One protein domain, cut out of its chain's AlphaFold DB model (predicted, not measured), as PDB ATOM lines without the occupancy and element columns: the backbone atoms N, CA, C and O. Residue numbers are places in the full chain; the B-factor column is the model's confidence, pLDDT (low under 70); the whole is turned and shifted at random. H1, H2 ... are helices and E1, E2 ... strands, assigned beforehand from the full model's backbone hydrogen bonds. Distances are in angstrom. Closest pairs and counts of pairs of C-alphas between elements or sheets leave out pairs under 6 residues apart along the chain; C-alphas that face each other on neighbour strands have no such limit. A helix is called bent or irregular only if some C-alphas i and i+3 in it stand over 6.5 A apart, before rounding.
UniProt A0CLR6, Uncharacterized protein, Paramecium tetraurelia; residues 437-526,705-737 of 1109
ATOM      1  N   VAL A 437     -33.017  69.532  78.277       87.44
ATOM      2  CA  VAL A 437     -33.164  68.382  79.194       87.44
ATOM      3  C   VAL A 437     -32.852  67.070  78.463       87.44
ATOM      4  O   VAL A 437     -32.287  66.136  79.030       87.44
ATOM      5  N   MET A 438     -33.165  67.013  77.164       89.75
ATOM      6  CA  MET A 438     -32.829  65.914  76.263       89.75
ATOM      7  C   MET A 438     -32.039  66.413  75.047       89.75
ATOM      8  O   MET A 438     -32.204  67.542  74.587       89.75
ATOM      9  N   LYS A 439     -31.202  65.544  74.480       86.19
ATOM     10  CA  LYS A 439     -30.519  65.755  73.197       86.19
ATOM     11  C   LYS A 439     -31.009  64.731  72.184       86.19
ATOM     12  O   LYS A 439     -31.064  63.546  72.494       86.19
ATOM     13  N   LEU A 440     -31.329  65.178  70.974       85.38
ATOM     14  CA  LEU A 440     -31.709  64.307  69.863       85.38
ATOM     15  C   LEU A 440     -30.519  64.158  68.904       85.38
ATOM     16  O   LEU A 440     -30.060  65.151  68.343       85.38
ATOM     17  N   GLN A 441     -30.022  62.934  68.719       78.31
ATOM     18  CA  GLN A 441     -28.964  62.600  67.757       78.31
ATOM     19  C   GLN A 441     -29.411  61.402  66.917       78.31
ATOM     20  O   GLN A 441     -29.661  60.343  67.477       78.31
ATOM     21  N   TYR A 442     -29.516  61.559  65.591       74.12
ATOM     22  CA  TYR A 442     -29.904  60.480  64.660       74.12
ATOM     23  C   TYR A 442     -31.153  59.692  65.115       74.12
ATOM     24  O   TYR A 442     -31.135  58.468  65.186       74.12
ATOM     25  N   ASP A 443     -32.214  60.412  65.500       73.44
ATOM     26  CA  ASP A 443     -33.471  59.873  66.056       73.44
ATOM     27  C   ASP A 443     -33.369  59.123  67.399       73.44
ATOM     28  O   ASP A 443     -34.365  58.603  67.904       73.44
ATOM     29  N   GLN A 444     -32.206  59.147  68.049       80.81
ATOM     30  CA  GLN A 444     -32.021  58.645  69.408       80.81
ATOM     31  C   GLN A 444     -32.034  59.798  70.418       80.81
ATOM     32  O   GLN A 444     -31.314  60.792  70.279       80.81
ATOM     33  N   TYR A 445     -32.864  59.662  71.454       85.88
ATOM     34  CA  TYR A 445     -32.926  60.612  72.562       85.88
ATOM     35  C   TYR A 445     -31.874  60.262  73.618       85.88
ATOM     36  O   TYR A 445     -31.715  59.104  74.008       85.88
ATOM     37  N   THR A 446     -31.172  61.290  74.086       86.25
ATOM     38  CA  THR A 446     -30.206  61.214  75.181       86.25
ATOM     39  C   THR A 446     -30.713  62.078  76.329       86.25
ATOM     40  O   THR A 446     -30.900  63.279  76.122       86.25
ATOM     41  N   ILE A 447     -30.948  61.512  77.512       88.00
ATOM     42  CA  ILE A 447     -31.411  62.279  78.678       88.00
ATOM     43  C   ILE A 447     -30.195  62.898  79.377       88.00
ATOM     44  O   ILE A 447     -29.227  62.203  79.691       88.00
ATOM     45  N   VAL A 448     -30.233  64.218  79.561       86.75
ATOM     46  CA  VAL A 448     -29.166  65.021  80.184       86.75
ATOM     47  C   VAL A 448     -29.507  65.368  81.632       86.75
ATOM     48  O   VAL A 448     -28.595  65.501  82.440       86.75
ATOM     49  N   ASP A 449     -30.795  65.479  81.955       85.31
ATOM     50  CA  ASP A 449     -31.295  65.809  83.290       85.31
ATOM     51  C   ASP A 449     -32.509  64.926  83.638       85.31
ATOM     52  O   ASP A 449     -33.308  64.587  82.761       85.31
ATOM     53  N   ALA A 450     -32.625  64.516  84.904       83.50
ATOM     54  CA  ALA A 450     -33.710  63.671  85.401       83.50
ATOM     55  C   ALA A 450     -35.043  64.434  85.519       83.50
ATOM     56  O   ALA A 450     -36.105  63.808  85.485       83.50
ATOM     57  N   ASP A 451     -35.012  65.768  85.605       85.88
ATOM     58  CA  ASP A 451     -36.206  66.609  85.748       85.88
ATOM     59  C   ASP A 451     -36.940  66.821  84.410       85.88
ATOM     60  O   ASP A 451     -37.004  67.909  83.833       85.88
ATOM     61  N   ILE A 452     -37.534  65.735  83.905       88.31
ATOM     62  CA  ILE A 452     -38.270  65.709  82.639       88.31
ATOM     63  C   ILE A 452     -39.542  66.569  82.736       88.31
ATOM     64  O   ILE A 452     -40.493  66.264  83.467       88.31
ATOM     65  N   ILE A 453     -39.605  67.616  81.913       85.94
ATOM     66  CA  ILE A 453     -40.743  68.535  81.815       85.94
ATOM     67  C   ILE A 453     -41.988  67.755  81.381       85.94
ATOM     68  O   ILE A 453     -41.953  67.020  80.401       85.94
ATOM     69  N   GLY A 454     -43.105  67.923  82.092       83.06
ATOM     70  CA  GLY A 454     -44.380  67.267  81.770       83.06
ATOM     71  C   GLY A 454     -44.535  65.839  82.310       83.06
ATOM     72  O   GLY A 454     -45.648  65.314  82.291       83.06
ATOM     73  N   LEU A 455     -43.490  65.234  82.889       88.06
ATOM     74  CA  LEU A 455     -43.570  63.887  83.467       88.06
ATOM     75  C   LEU A 455     -44.590  63.806  84.620       88.06
ATOM     76  O   LEU A 455     -45.381  62.869  84.689       88.06
ATOM     77  N   GLN A 456     -44.657  64.831  85.478       87.44
ATOM     78  CA  GLN A 456     -45.663  64.910  86.549       87.44
ATOM     79  C   GLN A 456     -47.104  64.942  86.020       87.44
ATOM     80  O   GLN A 456     -48.021  64.454  86.680       87.44
ATOM     81  N   VAL A 457     -47.323  65.521  84.836       87.19
ATOM     82  CA  VAL A 457     -48.647  65.557  84.207       87.19
ATOM     83  C   VAL A 457     -49.044  64.155  83.753       87.19
ATOM     84  O   VAL A 457     -50.163  63.729  84.029       87.19
ATOM     85  N   LEU A 458     -48.113  63.403  83.159       89.25
ATOM     86  CA  LEU A 458     -48.346  62.005  82.790       89.25
ATOM     87  C   LEU A 458     -48.652  61.135  84.014       89.25
ATOM     88  O   LEU A 458     -49.578  60.333  83.957       89.25
ATOM     89  N   TRP A 459     -47.963  61.338  85.143       89.12
ATOM     90  CA  TRP A 459     -48.283  60.644  86.400       89.12
ATOM     91  C   TRP A 459     -49.671  61.001  86.954       89.12
ATOM     92  O   TRP A 459     -50.356  60.135  87.497       89.12
ATOM     93  N   LYS A 460     -50.131  62.251  86.794       87.19
ATOM     94  CA  LYS A 460     -51.510  62.640  87.151       87.19
ATOM     95  C   LYS A 460     -52.542  61.952  86.254       87.19
ATOM     96  O   LYS A 460     -53.538  61.452  86.771       87.19
ATOM     97  N   ILE A 461     -52.289  61.882  84.946       86.19
ATOM     98  CA  ILE A 461     -53.162  61.185  83.986       86.19
ATOM     99  C   ILE A 461     -53.189  59.683  84.292       86.19
ATOM    100  O   ILE A 461     -54.266  59.101  84.370       86.19
ATOM    101  N   PHE A 462     -52.029  59.079  84.567       87.31
ATOM    102  CA  PHE A 462     -51.903  57.675  84.968       87.31
ATOM    103  C   PHE A 462     -52.761  57.341  86.196       87.31
ATOM    104  O   PHE A 462     -53.388  56.281  86.247       87.31
ATOM    105  N   LYS A 463     -52.830  58.272  87.161       85.06
ATOM    106  CA  LYS A 463     -53.670  58.159  88.358       85.06
ATOM    107  C   LYS A 463     -55.166  58.261  88.053       85.06
ATOM    108  O   LYS A 463     -55.955  57.532  88.640       85.06
ATOM    109  N   GLN A 464     -55.558  59.210  87.205       84.31
ATOM    110  CA  GLN A 464     -56.963  59.576  86.992       84.31
ATOM    111  C   GLN A 464     -57.662  58.722  85.923       84.31
ATOM    112  O   GLN A 464     -58.859  58.475  86.035       84.31
ATOM    113  N   GLN A 465     -56.940  58.266  84.896       83.69
ATOM    114  CA  GLN A 465     -57.503  57.591  83.722       83.69
ATOM    115  C   GLN A 465     -56.900  56.190  83.544       83.69
ATOM    116  O   GLN A 465     -55.981  55.971  82.756       83.69
ATOM    117  N   VAL A 466     -57.467  55.210  84.257       81.81
ATOM    118  CA  VAL A 466     -56.989  53.811  84.285       81.81
ATOM    119  C   VAL A 466     -56.913  53.177  82.885       81.81
ATOM    120  O   VAL A 466     -56.005  52.392  82.619       81.81
ATOM    121  N   GLN A 467     -57.805  53.557  81.963       85.19
ATOM    122  CA  GLN A 467     -57.867  53.017  80.594       85.19
ATOM    123  C   GLN A 467     -56.618  53.326  79.749       85.19
ATOM    124  O   GLN A 467     -56.244  52.527  78.895       85.19
ATOM    125  N   LEU A 468     -55.944  54.453  80.003       85.94
ATOM    126  CA  LEU A 468     -54.728  54.858  79.283       85.94
ATOM    127  C   LEU A 468     -53.438  54.324  79.925       85.94
ATOM    128  O   LEU A 468     -52.342  54.528  79.398       85.94
ATOM    129  N   GLY A 469     -53.554  53.621  81.055       84.62
ATOM    130  CA  GLY A 469     -52.428  53.072  81.803       84.62
ATOM    131  C   GLY A 469     -51.447  52.255  80.956       84.62
ATOM    132  O   GLY A 469     -50.259  52.564  80.998       84.62
ATOM    133  N   PRO A 470     -51.885  51.272  80.147       86.31
ATOM    134  CA  PRO A 470     -50.976  50.436  79.357       86.31
ATOM    135  C   PRO A 470     -50.097  51.218  78.368       86.31
ATOM    136  O   PRO A 470     -48.918  50.903  78.208       86.31
ATOM    137  N   GLN A 471     -50.640  52.261  77.735       87.00
ATOM    138  CA  GLN A 471     -49.894  53.112  76.800       87.00
ATOM    139  C   GLN A 471     -48.874  53.987  77.536       87.00
ATOM    140  O   GLN A 471     -47.726  54.113  77.110       87.00
ATOM    141  N   LEU A 472     -49.267  54.533  78.691       89.38
ATOM    142  CA  LEU A 472     -48.362  55.268  79.572       89.38
ATOM    143  C   LEU A 472     -47.237  54.380  80.110       89.38
ATOM    144  O   LEU A 472     -46.092  54.816  80.128       89.38
ATOM    145  N   GLN A 473     -47.525  53.126  80.475       89.62
ATOM    146  CA  GLN A 473     -46.509  52.154  80.893       89.62
ATOM    147  C   GLN A 473     -45.448  51.953  79.805       89.62
ATOM    148  O   GLN A 473     -44.256  52.054  80.091       89.62
ATOM    149  N   GLN A 474     -45.868  51.726  78.553       89.25
ATOM    150  CA  GLN A 474     -44.948  51.584  77.419       89.25
ATOM    151  C   GLN A 474     -44.092  52.838  77.219       89.25
ATOM    152  O   GLN A 474     -42.891  52.738  76.967       89.25
ATOM    153  N   PHE A 475     -44.684  54.025  77.361       89.75
ATOM    154  CA  PHE A 475     -43.948  55.280  77.250       89.75
ATOM    155  C   PHE A 475     -42.948  55.481  78.401       89.75
ATOM    156  O   PHE A 475     -41.800  55.844  78.153       89.75
ATOM    157  N   PHE A 476     -43.338  55.196  79.646       91.75
ATOM    158  CA  PHE A 476     -42.460  55.279  80.816       91.75
ATOM    159  C   PHE A 476     -41.258  54.340  80.708       91.75
ATOM    160  O   PHE A 476     -40.135  54.752  81.000       91.75
ATOM    161  N   ILE A 477     -41.484  53.116  80.235       89.19
ATOM    162  CA  ILE A 477     -40.439  52.142  79.915       89.19
ATOM    163  C   ILE A 477     -39.521  52.673  78.810       89.19
ATOM    164  O   ILE A 477     -38.297  52.645  78.942       89.19
ATOM    165  N   LYS A 478     -40.103  53.200  77.726       88.50
ATOM    166  CA  LYS A 478     -39.349  53.777  76.607       88.50
ATOM    167  C   LYS A 478     -38.436  54.917  77.066       88.50
ATOM    168  O   LYS A 478     -37.296  54.965  76.618       88.50
ATOM    169  N   LEU A 479     -38.904  55.784  77.971       87.75
ATOM    170  CA  LEU A 479     -38.092  56.853  78.563       87.75
ATOM    171  C   LEU A 479     -36.876  56.302  79.316       87.75
ATOM    172  O   LEU A 479     -35.773  56.797  79.121       87.75
ATOM    173  N   LEU A 480     -37.047  55.251  80.122       86.75
ATOM    174  CA  LEU A 480     -35.939  54.631  80.859       86.75
ATOM    175  C   LEU A 480     -34.917  53.937  79.942       86.75
ATOM    176  O   LEU A 480     -33.760  53.786  80.330       86.75
ATOM    177  N   ARG A 481     -35.314  53.534  78.729       86.12
ATOM    178  CA  ARG A 481     -34.425  52.936  77.715       86.12
ATOM    179  C   ARG A 481     -33.637  53.959  76.894       86.12
ATOM    180  O   ARG A 481     -32.808  53.562  76.075       86.12
ATOM    181  N   PHE A 482     -33.902  55.254  77.050       87.56
ATOM    182  CA  PHE A 482     -33.102  56.274  76.380       87.56
ATOM    183  C   PHE A 482     -31.656  56.253  76.882       87.56
ATOM    184  O   PHE A 482     -31.327  55.681  77.919       87.56
ATOM    185  N   LYS A 483     -30.745  56.820  76.091       84.19
ATOM    186  CA  LYS A 483     -29.332  56.843  76.466       84.19
ATOM    187  C   LYS A 483     -29.143  57.894  77.561       84.19
ATOM    188  O   LYS A 483     -29.456  59.060  77.343       84.19
ATOM    189  N   GLN A 484     -28.607  57.521  78.716       85.94
ATOM    190  CA  GLN A 484     -28.324  58.469  79.800       85.94
ATOM    191  C   GLN A 484     -27.127  58.043  80.647       85.94
ATOM    192  O   GLN A 484     -26.639  56.922  80.530       85.94
ATOM    193  N   GLN A 485     -26.646  58.956  81.493       85.56
ATOM    194  CA  GLN A 485     -25.664  58.622  82.523       85.56
ATOM    195  C   GLN A 485     -26.310  57.771  83.623       85.56
ATOM    196  O   GLN A 485     -27.493  57.932  83.932       85.56
ATOM    197  N   GLN A 486     -25.518  56.904  84.257       83.44
ATOM    198  CA  GLN A 486     -26.019  55.980  85.277       83.44
ATOM    199  C   GLN A 486     -26.625  56.695  86.495       83.44
ATOM    200  O   GLN A 486     -27.617  56.238  87.056       83.44
ATOM    201  N   THR A 487     -26.073  57.846  86.878       85.38
ATOM    202  CA  THR A 487     -26.577  58.688  87.975       85.38
ATOM    203  C   THR A 487     -27.997  59.191  87.708       85.38
ATOM    204  O   THR A 487     -28.863  59.071  88.573       85.38
ATOM    205  N   ILE A 488     -28.253  59.677  86.491       85.94
ATOM    206  CA  ILE A 488     -29.566  60.149  86.032       85.94
ATOM    207  C   ILE A 488     -30.555  58.985  85.987       85.94
ATOM    208  O   ILE A 488     -31.680  59.103  86.469       85.94
ATOM    209  N   LEU A 489     -30.132  57.832  85.455       86.38
ATOM    210  CA  LEU A 489     -30.975  56.639  85.433       86.38
ATOM    211  C   LEU A 489     -31.381  56.231  86.856       86.38
ATOM    212  O   LEU A 489     -32.561  56.002  87.104       86.38
ATOM    213  N   ASN A 490     -30.440  56.191  87.802       85.81
ATOM    214  CA  ASN A 490     -30.727  55.855  89.198       85.81
ATOM    215  C   ASN A 490     -31.730  56.843  89.837       85.81
ATOM    216  O   ASN A 490     -32.645  56.408  90.539       85.81
ATOM    217  N   GLN A 491     -31.616  58.148  89.557       87.19
ATOM    218  CA  GLN A 491     -32.585  59.158  90.012       87.19
ATOM    219  C   GLN A 491     -33.981  58.930  89.417       87.19
ATOM    220  O   GLN A 491     -34.971  58.938  90.150       87.19
ATOM    221  N   LEU A 492     -34.074  58.656  88.111       87.44
ATOM    222  CA  LEU A 492     -35.345  58.353  87.446       87.44
ATOM    223  C   LEU A 492     -36.002  57.088  88.016       87.44
ATOM    224  O   LEU A 492     -37.203  57.095  88.287       87.44
ATOM    225  N   LYS A 493     -35.220  56.026  88.272       87.69
ATOM    226  CA  LYS A 493     -35.712  54.800  88.926       87.69
ATOM    227  C   LYS A 493     -36.348  55.110  90.284       87.69
ATOM    228  O   LYS A 493     -37.452  54.645  90.564       87.69
ATOM    229  N   GLN A 494     -35.684  55.925  91.108       87.69
ATOM    230  CA  GLN A 494     -36.210  56.341  92.411       87.69
ATOM    231  C   GLN A 494     -37.496  57.164  92.276       87.69
ATOM    232  O   GLN A 494     -38.486  56.844  92.931       87.69
ATOM    233  N   GLN A 495     -37.520  58.177  91.399       89.50
ATOM    234  CA  GLN A 495     -38.710  59.004  91.166       89.50
ATOM    235  C   GLN A 495     -39.915  58.165  90.713       89.50
ATOM    236  O   GLN A 495     -41.031  58.378  91.191       89.50
ATOM    237  N   TYR A 496     -39.697  57.189  89.826       91.31
ATOM    238  CA  TYR A 496     -40.745  56.287  89.344       91.31
ATOM    239  C   TYR A 496     -41.314  55.433  90.477       91.31
ATOM    240  O   TYR A 496     -42.531  55.374  90.638       91.31
ATOM    241  N   LEU A 497     -40.453  54.807  91.288       88.06
ATOM    242  CA  LEU A 497     -40.903  53.995  92.419       88.06
ATOM    243  C   LEU A 497     -41.677  54.831  93.443       88.06
ATOM    244  O   LEU A 497     -42.754  54.411  93.856       88.06
ATOM    245  N   VAL A 498     -41.206  56.038  93.781       89.44
ATOM    246  CA  VAL A 498     -41.933  56.952  94.681       89.44
ATOM    247  C   VAL A 498     -43.348  57.218  94.157       89.44
ATOM    248  O   VAL A 498     -44.315  57.126  94.912       89.44
ATOM    249  N   GLN A 499     -43.503  57.521  92.864       88.94
ATOM    250  CA  GLN A 499     -44.824  57.771  92.275       88.94
ATOM    251  C   GLN A 499     -45.709  56.520  92.257       88.94
ATOM    252  O   GLN A 499     -46.901  56.620  92.548       88.94
ATOM    253  N   LEU A 500     -45.138  55.354  91.951       88.12
ATOM    254  CA  LEU A 500     -45.873  54.093  91.878       88.12
ATOM    255  C   LEU A 500     -46.370  53.630  93.246       88.12
ATOM    256  O   LEU A 500     -47.539  53.268  93.370       88.12
ATOM    257  N   PHE A 501     -45.526  53.704  94.275       85.88
ATOM    258  CA  PHE A 501     -45.896  53.327  95.639       85.88
ATOM    259  C   PHE A 501     -46.856  54.336  96.288       85.88
ATOM    260  O   PHE A 501     -47.818  53.932  96.935       85.88
ATOM    261  N   ASN A 502     -46.722  55.640  96.005       85.62
ATOM    262  CA  ASN A 502     -47.721  56.644  96.411       85.62
ATOM    263  C   ASN A 502     -49.110  56.415  95.781       85.62
ATOM    264  O   ASN A 502     -50.107  56.983  96.233       85.62
ATOM    265  N   GLN A 503     -49.184  55.635  94.701       82.75
ATOM    266  CA  GLN A 503     -50.405  55.343  93.953       82.75
ATOM    267  C   GLN A 503     -50.646  53.834  93.833       82.75
ATOM    268  O   GLN A 503     -51.192  53.369  92.829       82.75
ATOM    269  N   ILE A 504     -50.229  53.057  94.834       78.44
ATOM    270  CA  ILE A 504     -50.193  51.596  94.731       78.44
ATOM    271  C   ILE A 504     -51.580  50.948  94.593       78.44
ATOM    272  O   ILE A 504     -51.710  49.897  93.972       78.44
ATOM    273  N   ASN A 505     -52.627  51.641  95.048       75.38
ATOM    274  CA  ASN A 505     -54.022  51.212  94.911       75.38
ATOM    275  C   ASN A 505     -54.513  51.218  93.448       75.38
ATOM    276  O   ASN A 505     -55.559  50.648  93.144       75.38
ATOM    277  N   ASN A 506     -53.787  51.863  92.524       80.06
ATOM    278  CA  ASN A 506     -54.101  51.824  91.097       80.06
ATOM    279  C   ASN A 506     -53.647  50.474  90.499       80.06
ATOM    280  O   ASN A 506     -52.462  50.140  90.591       80.06
ATOM    281  N   PRO A 507     -54.529  49.708  89.826       77.06
ATOM    282  CA  PRO A 507     -54.187  48.392  89.270       77.06
ATOM    283  C   PRO A 507     -53.031  48.434  88.258       77.06
ATOM    284  O   PRO A 507     -52.298  47.449  88.102       77.06
ATOM    285  N   ASN A 508     -52.833  49.574  87.590       83.69
ATOM    286  CA  ASN A 508     -51.744  49.766  86.639       83.69
ATOM    287  C   ASN A 508     -50.383  49.968  87.318       83.69
ATOM    288  O   ASN A 508     -49.364  49.720  86.672       83.69
ATOM    289  N   SER A 509     -50.337  50.395  88.586       85.69
ATOM    290  CA  SER A 509     -49.084  50.636  89.315       85.69
ATOM    291  C   SER A 509     -48.342  49.327  89.573       85.69
ATOM    292  O   SER A 509     -47.197  49.184  89.152       85.69
ATOM    293  N   LEU A 510     -49.019  48.331  90.158       82.94
ATOM    294  CA  LEU A 510     -48.446  46.995  90.377       82.94
ATOM    295  C   LEU A 510     -48.051  46.327  89.052       82.94
ATOM    296  O   LEU A 510     -46.983  45.733  88.951       82.94
ATOM    297  N   SER A 511     -48.873  46.487  88.010       85.12
ATOM    298  CA  SER A 511     -48.548  45.985  86.670       85.12
ATOM    299  C   SER A 511     -47.296  46.639  86.079       85.12
ATOM    300  O   SER A 511     -46.527  45.951  85.412       85.12
ATOM    301  N   LEU A 512     -47.075  47.940  86.309       86.44
ATOM    302  CA  LEU A 512     -45.863  48.609  85.842       86.44
ATOM    303  C   LEU A 512     -44.637  48.143  86.627       86.44
ATOM    304  O   LEU A 512     -43.600  47.927  86.014       86.44
ATOM    305  N   ILE A 513     -44.748  47.946  87.945       85.31
ATOM    306  CA  ILE A 513     -43.639  47.430  88.765       85.31
ATOM    307  C   ILE A 513     -43.181  46.061  88.246       85.31
ATOM    308  O   ILE A 513     -41.989  45.881  88.021       85.31
ATOM    309  N   VAL A 514     -44.112  45.136  87.977       81.75
ATOM    310  CA  VAL A 514     -43.784  43.819  87.398       81.75
ATOM    311  C   VAL A 514     -43.059  43.967  86.057       81.75
ATOM    312  O   VAL A 514     -41.974  43.421  85.895       81.75
ATOM    313  N   LYS A 515     -43.585  44.782  85.132       83.94
ATOM    314  CA  LYS A 515     -42.938  45.018  83.827       83.94
ATOM    315  C   LYS A 515     -41.549  45.647  83.949       83.94
ATOM    316  O   LYS A 515     -40.663  45.337  83.161       83.94
ATOM    317  N   LEU A 516     -41.345  46.546  84.914       86.00
ATOM    318  CA  LEU A 516     -40.034  47.149  85.164       86.00
ATOM    319  C   LEU A 516     -39.020  46.097  85.633       86.00
ATOM    320  O   LEU A 516     -37.886  46.115  85.161       86.00
ATOM    321  N   LEU A 517     -39.428  45.174  86.511       78.94
ATOM    322  CA  LEU A 517     -38.589  44.055  86.960       78.94
ATOM    323  C   LEU A 517     -38.304  43.068  85.813       78.94
ATOM    324  O   LEU A 517     -37.158  42.673  85.605       78.94
ATOM    325  N   GLU A 518     -39.315  42.732  85.009       80.06
ATOM    326  CA  GLU A 518     -39.173  41.859  83.836       80.06
ATOM    327  C   GLU A 518     -38.181  42.417  82.812       80.06
ATOM    328  O   GLU A 518     -37.271  41.716  82.370       80.06
ATOM    329  N   GLU A 519     -38.337  43.684  82.431       79.38
ATOM    330  CA  GLU A 519     -37.568  44.255  81.330       79.38
ATOM    331  C   GLU A 519     -36.162  44.722  81.713       79.38
ATOM    332  O   GLU A 519     -35.253  44.626  80.887       79.38
ATOM    333  N   PHE A 520     -35.971  45.263  82.922       77.75
ATOM    334  CA  PHE A 520     -34.673  45.816  83.334       77.75
ATOM    335  C   PHE A 520     -33.820  44.834  84.132       77.75
ATOM    336  O   PHE A 520     -32.610  45.033  84.217       77.75
ATOM    337  N   GLU A 521     -34.420  43.796  84.711       70.19
ATOM    338  CA  GLU A 521     -33.708  42.828  85.556       70.19
ATOM    339  C   GLU A 521     -33.828  41.391  85.036       70.19
ATOM    340  O   GLU A 521     -33.161  40.493  85.544       70.19
ATOM    341  N   GLY A 522     -34.614  41.170  83.975       56.53
ATOM    342  CA  GLY A 522     -34.741  39.871  83.316       56.53
ATOM    343  C   GLY A 522     -35.574  38.858  84.102       56.53
ATOM    344  O   GLY A 522     -35.571  37.673  83.759       56.53
ATOM    345  N   TYR A 523     -36.286  39.299  85.143       58.97
ATOM    346  CA  TYR A 523     -37.189  38.458  85.918       58.97
ATOM    347  C   TYR A 523     -38.453  38.175  85.115       58.97
ATOM    348  O   TYR A 523     -39.462  38.833  85.310       58.97
ATOM    349  N   GLN A 524     -38.425  37.217  84.195       50.78
ATOM    350  CA  GLN A 524     -39.657  36.760  83.556       50.78
ATOM    351  C   GLN A 524     -40.536  36.085  84.613       50.78
ATOM    352  O   GLN A 524     -40.069  35.165  85.297       50.78
ATOM    353  N   LEU A 525     -41.801  36.518  84.739       44.47
ATOM    354  CA  LEU A 525     -42.836  35.673  85.334       44.47
ATOM    355  C   LEU A 525     -42.673  34.293  84.703       44.47
ATOM    356  O   LEU A 525     -42.650  34.174  83.478       44.47
ATOM    357  N   ILE A 526     -42.485  33.272  85.533       38.78
ATOM    358  CA  ILE A 526     -42.384  31.893  85.071       38.78
ATOM    359  C   ILE A 526     -43.750  31.544  84.473       38.78
ATOM    360  O   ILE A 526     -44.636  31.041  85.162       38.78
ATOM    361  N   GLU A 705     -24.504  50.633  89.800       59.72
ATOM    362  CA  GLU A 705     -25.812  50.511  89.167       59.72
ATOM    363  C   GLU A 705     -26.821  50.066  90.227       59.72
ATOM    364  O   GLU A 705     -26.727  48.967  90.772       59.72
ATOM    365  N   ILE A 706     -27.798  50.920  90.532       74.75
ATOM    366  CA  ILE A 706     -28.841  50.592  91.501       74.75
ATOM    367  C   ILE A 706     -29.971  49.874  90.751       74.75
ATOM    368  O   ILE A 706     -30.510  50.391  89.763       74.75
ATOM    369  N   SER A 707     -30.330  48.671  91.200       81.44
ATOM    370  CA  SER A 707     -31.412  47.864  90.619       81.44
ATOM    371  C   SER A 707     -32.783  48.273  91.193       81.44
ATOM    372  O   SER A 707     -32.865  48.734  92.335       81.44
ATOM    373  N   PHE A 708     -33.864  48.132  90.418       81.44
ATOM    374  CA  PHE A 708     -35.237  48.330  90.903       81.44
ATOM    375  C   PHE A 708     -35.546  47.389  92.068       81.44
ATOM    376  O   PHE A 708     -36.037  47.845  93.098       81.44
ATOM    377  N   ALA A 709     -35.172  46.118  91.944       75.62
ATOM    378  CA  ALA A 709     -35.193  45.113  92.996       75.62
ATOM    379  C   ALA A 709     -34.622  45.630  94.325       75.62
ATOM    380  O   ALA A 709     -35.283  45.558  95.359       75.62
ATOM    381  N   SER A 710     -33.408  46.195  94.294       75.25
ATOM    382  CA  SER A 710     -32.737  46.694  95.501       75.25
ATOM    383  C   SER A 710     -33.469  47.885  96.126       75.25
ATOM    384  O   SER A 710     -33.626  47.948  97.343       75.25
ATOM    385  N   LEU A 711     -33.987  48.803  95.304       78.81
ATOM    386  CA  LEU A 711     -34.750  49.961  95.780       78.81
ATOM    387  C   LEU A 711     -36.093  49.559  96.393       78.81
ATOM    388  O   LEU A 711     -36.514  50.174  97.373       78.81
ATOM    389  N   ILE A 712     -36.764  48.555  95.820       79.31
ATOM    390  CA  ILE A 712     -38.034  48.043  96.344       79.31
ATOM    391  C   ILE A 712     -37.805  47.310  97.663       79.31
ATOM    392  O   ILE A 712     -38.512  47.600  98.631       79.31
ATOM    393  N   SER A 713     -36.796  46.432  97.721       71.44
ATOM    394  CA  SER A 713     -36.436  45.695  98.939       71.44
ATOM    395  C   SER A 713     -36.162  46.640 100.107       71.44
ATOM    396  O   SER A 713     -36.734  46.455 101.172       71.44
ATOM    397  N   ASN A 714     -35.351  47.680  99.896       73.62
ATOM    398  CA  ASN A 714     -34.889  48.539 100.989       73.62
ATOM    399  C   ASN A 714     -35.952  49.531 101.493       73.62
ATOM    400  O   ASN A 714     -35.959  49.884 102.666       73.62
ATOM    401  N   ASN A 715     -36.824  50.041 100.613       79.12
ATOM    402  CA  ASN A 715     -37.680  51.188 100.955       79.12
ATOM    403  C   ASN A 715     -39.179  50.869 100.997       79.12
ATOM    404  O   ASN A 715     -39.936  51.604 101.629       79.12
ATOM    405  N   TYR A 716     -39.633  49.813 100.316       80.94
ATOM    406  CA  TYR A 716     -41.061  49.626 100.034       80.94
ATOM    407  C   TYR A 716     -41.607  48.239 100.399       80.94
ATOM    408  O   TYR A 716     -42.815  48.010 100.289       80.94
ATOM    409  N   ILE A 717     -40.770  47.319 100.889       76.88
ATOM    410  CA  ILE A 717     -41.180  45.938 101.180       76.88
ATOM    411  C   ILE A 717     -42.313  45.850 102.218       76.88
ATOM    412  O   ILE A 717     -43.257  45.081 102.054       76.88
ATOM    413  N   ASN A 718     -42.296  46.709 103.243       76.62
ATOM    414  CA  ASN A 718     -43.351  46.747 104.259       76.62
ATOM    415  C   ASN A 718     -44.706  47.181 103.675       76.62
ATOM    416  O   ASN A 718     -45.739  46.667 104.096       76.62
ATOM    417  N   GLN A 719     -44.716  48.076 102.680       79.31
ATOM    418  CA  GLN A 719     -45.954  48.490 102.014       79.31
ATOM    419  C   GLN A 719     -46.563  47.342 101.198       79.31
ATOM    420  O   GLN A 719     -47.779  47.175 101.206       79.31
ATOM    421  N   LEU A 720     -45.733  46.499 100.569       79.00
ATOM    422  CA  LEU A 720     -46.196  45.285  99.886       79.00
ATOM    423  C   LEU A 720     -46.879  44.312 100.861       79.00
ATOM    424  O   LEU A 720     -47.959  43.804 100.567       79.00
ATOM    425  N   PHE A 721     -46.314  44.106 102.054       75.12
ATOM    426  CA  PHE A 721     -46.932  43.252 103.077       75.12
ATOM    427  C   PHE A 721     -48.221  43.831 103.679       75.12
ATOM    428  O   PHE A 721     -49.084  43.059 104.096       75.12
ATOM    429  N   ILE A 722     -48.369  45.159 103.733       79.00
ATOM    430  CA  ILE A 722     -49.624  45.807 104.151       79.00
ATOM    431  C   ILE A 722     -50.726  45.531 103.121       79.00
ATOM    432  O   ILE A 722     -51.826  45.150 103.508       79.00
ATOM    433  N   LEU A 723     -50.416  45.623 101.825       73.69
ATOM    434  CA  LEU A 723     -51.383  45.383 100.747       73.69
ATOM    435  C   LEU A 723     -51.898  43.943 100.700       73.69
ATOM    436  O   LEU A 723     -53.057  43.715 100.365       73.69
ATOM    437  N   LEU A 724     -51.069  42.965 101.077       71.50
ATOM    438  CA  LEU A 724     -51.514  41.571 101.177       71.50
ATOM    439  C   LEU A 724     -52.616  41.380 102.234       71.50
ATOM    440  O   LEU A 724     -53.473  40.515 102.059       71.50
ATOM    441  N   ASN A 725     -52.647  42.208 103.284       70.50
ATOM    442  CA  ASN A 725     -53.676  42.143 104.329       70.50
ATOM    443  C   ASN A 725     -55.025  42.750 103.908       70.50
ATOM    444  O   ASN A 725     -56.023  42.503 104.580       70.50
ATOM    445  N   GLU A 726     -55.089  43.521 102.816       69.31
ATOM    446  CA  GLU A 726     -56.326  44.177 102.361       69.31
ATOM    447  C   GLU A 726     -57.311  43.208 101.669       69.31
ATOM    448  O   GLU A 726     -58.476  43.547 101.468       69.31
ATOM    449  N   GLY A 727     -56.878  41.980 101.343       58.41
ATOM    450  CA  GLY A 727     -57.766  40.877 100.945       58.41
ATOM    451  C   GLY A 727     -58.198  40.838  99.471       58.41
ATOM    452  O   GLY A 727     -59.062  40.041  99.112       58.41
ATOM    453  N   ASN A 728     -57.609  41.652  98.589       71.06
ATOM    454  CA  ASN A 728     -57.904  41.610  97.153       71.06
ATOM    455  C   ASN A 728     -57.043  40.559  96.421       71.06
ATOM    456  O   ASN A 728     -55.866  40.791  96.153       71.06
ATOM    457  N   HIS A 729     -57.639  39.424  96.033       67.44
ATOM    458  CA  HIS A 729     -56.940  38.293  95.400       67.44
ATOM    459  C   HIS A 729     -56.088  38.647  94.162       67.44
ATOM    460  O   HIS A 729     -54.984  38.114  94.008       67.44
ATOM    461  N   GLU A 730     -56.550  39.547  93.285       66.00
ATOM    462  CA  GLU A 730     -55.790  39.924  92.080       66.00
ATOM    463  C   GLU A 730     -54.563  40.775  92.416       66.00
ATOM    464  O   GLU A 730     -53.492  40.606  91.826       66.00
ATOM    465  N   GLN A 731     -54.709  41.693  93.373       70.75
ATOM    466  CA  GLN A 731     -53.596  42.500  93.866       70.75
ATOM    467  C   GLN A 731     -52.610  41.623  94.634       70.75
ATOM    468  O   GLN A 731     -51.411  41.717  94.385       70.75
ATOM    469  N   SER A 732     -53.101  40.700  95.465       68.88
ATOM    470  CA  SER A 732     -52.256  39.787  96.230       68.88
ATOM    471  C   SER A 732     -51.400  38.897  95.338       68.88
ATOM    472  O   SER A 732     -50.214  38.744  95.606       68.88
ATOM    473  N   THR A 733     -51.946  38.381  94.233       70.50
ATOM    474  CA  THR A 733     -51.170  37.583  93.264       70.50
ATOM    475  C   THR A 733     -50.017  38.389  92.656       70.50
ATOM    476  O   THR A 733     -48.892  37.901  92.577       70.50
ATOM    477  N   LYS A 734     -50.268  39.650  92.274       71.81
ATOM    478  CA  LYS A 734     -49.241  40.543  91.704       71.81
ATOM    479  C   LYS A 734     -48.212  40.995  92.739       71.81
ATOM    480  O   LYS A 734     -47.036  41.145  92.427       71.81
ATOM    481  N   VAL A 735     -48.635  41.224  93.979       75.50
ATOM    482  CA  VAL A 735     -47.716  41.553  95.073       75.50
ATOM    483  C   VAL A 735     -46.818  40.356  95.383       75.50
ATOM    484  O   VAL A 735     -45.607  40.525  95.506       75.50
ATOM    485  N   TRP A 736     -47.371  39.141  95.411       70.56
ATOM    486  CA  TRP A 736     -46.588  37.914  95.556       70.56
ATOM    487  C   TRP A 736     -45.608  37.699  94.405       70.56
ATOM    488  O   TRP A 736     -44.460  37.347  94.665       70.56
ATOM    489  N   SER A 737     -46.003  37.974  93.156       68.44
ATOM    490  CA  SER A 737     -45.058  37.900  92.038       68.44
ATOM    491  C   SER A 737     -43.914  38.901  92.194       68.44
ATOM    492  O   SER A 737     -42.764  38.545  91.972       68.44
TER     493      SER A 737
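AT A GLANCE: This is residues 437 to 526 and 705 to 737 of the 1109 residues of an uncharacterized protein of Paramecium tetraurelia (UniProt A0CLR6). Three helical hairpins, H1 with H2, H3 with H4 and H6 with H7, are joined side by side into an elongated helical body, with H3 and H4 in the middle, while the short helix H5 meets residues 516 to 521 of H4 at a steep tilt, making a corner with it. A small hairpin of two strands, E1 and E2, lies at one end of the long axis, and H6 and H7 lie at the other. The printed part has 123 residues with two named strands followed by seven named helices; it is mostly helix, and the sheet, E1 - E2, is antiparallel. The whole is compact, with a radius of gyration of the C-alphas of 14.9 A, and spans 49 by 31 by 25 A.

HOW THE PARTS SIT: E1, residues 438 to 441, and E2, residues 444 to 447, form an antiparallel hairpin, their directions 154 degrees apart; N 439 and O 446 are within hydrogen-bond range at 2.8 A, N 441 and O 444 at 2.9 A. Residues 446 to 447 of E2 also pair, parallel, with residues 483 to 484. The hub is H4, residues 507 to 521. Its residues 509 to 513 alone touch H3, residues 486 to 501, at a shallow tilt of 26 degrees, opposite ways, a helical hairpin; the closest C-alphas, of Leu 500 and Ser 509, are 5.4 A apart. H4 touches H2, residues 466 to 480, at 24 degrees, the same way, closest at C-alphas Gly 469 and Asn 508, 5.9 A. Residues 468 to 472 alone of H2 touch H1, residues 455 to 464, in a helical hairpin; the closest C-alphas, of Phe 462 and Gly 469, are 5.6 A apart. H4 touches H5, residues 708 to 715, with residues 516 to 521 alone, at a steep tilt of 58 degrees; the closest C-alphas, of Leu 517 and Phe 708, are 6.7 A apart. H4 touches H7, residues 729 to 737, at 18 degrees, closest at C-alphas Leu 510 and Lys 734, 6.6 A. H7 forms a helical hairpin with H6, residues 717 to 724; the closest C-alphas, of Leu 724 and Ser 732, are 5.3 A apart. Every O i to N i+4 pair is within hydrogen-bond range in H1, H3, H5, H6 and H7, against 9 of 11 in H2 and 10 of 11 in H4.

IN THESE COORDINATES: E1 begins at C-alpha 438, (-32.829, 65.914, 76.263). E1 is 9.9 A long, E2 10.0 A, H1 14.5 A, H2 21.3 A, H3 22.6 A, H4 21.5 A, H5 10.7 A, H6 11.2 A and H7 12.4 A. H2 is irregular: C-alphas 467 and 470 are 7.5 A apart. H7 ends at C-alpha 737, (-45.058, 37.900, 92.038).

THE WHOLE: The two C-alphas farthest apart, of Tyr 442 and Gly 727, are 49.8 A apart. Residues 527 to 704 are not printed, and C-alphas 526 and 705 are 25.3 A apart across the cut. Of the links that are printed whole, none is long. Mean pLDDT of the printed part is 80.5; 12 residues are under 70, among them residues 522 to 526.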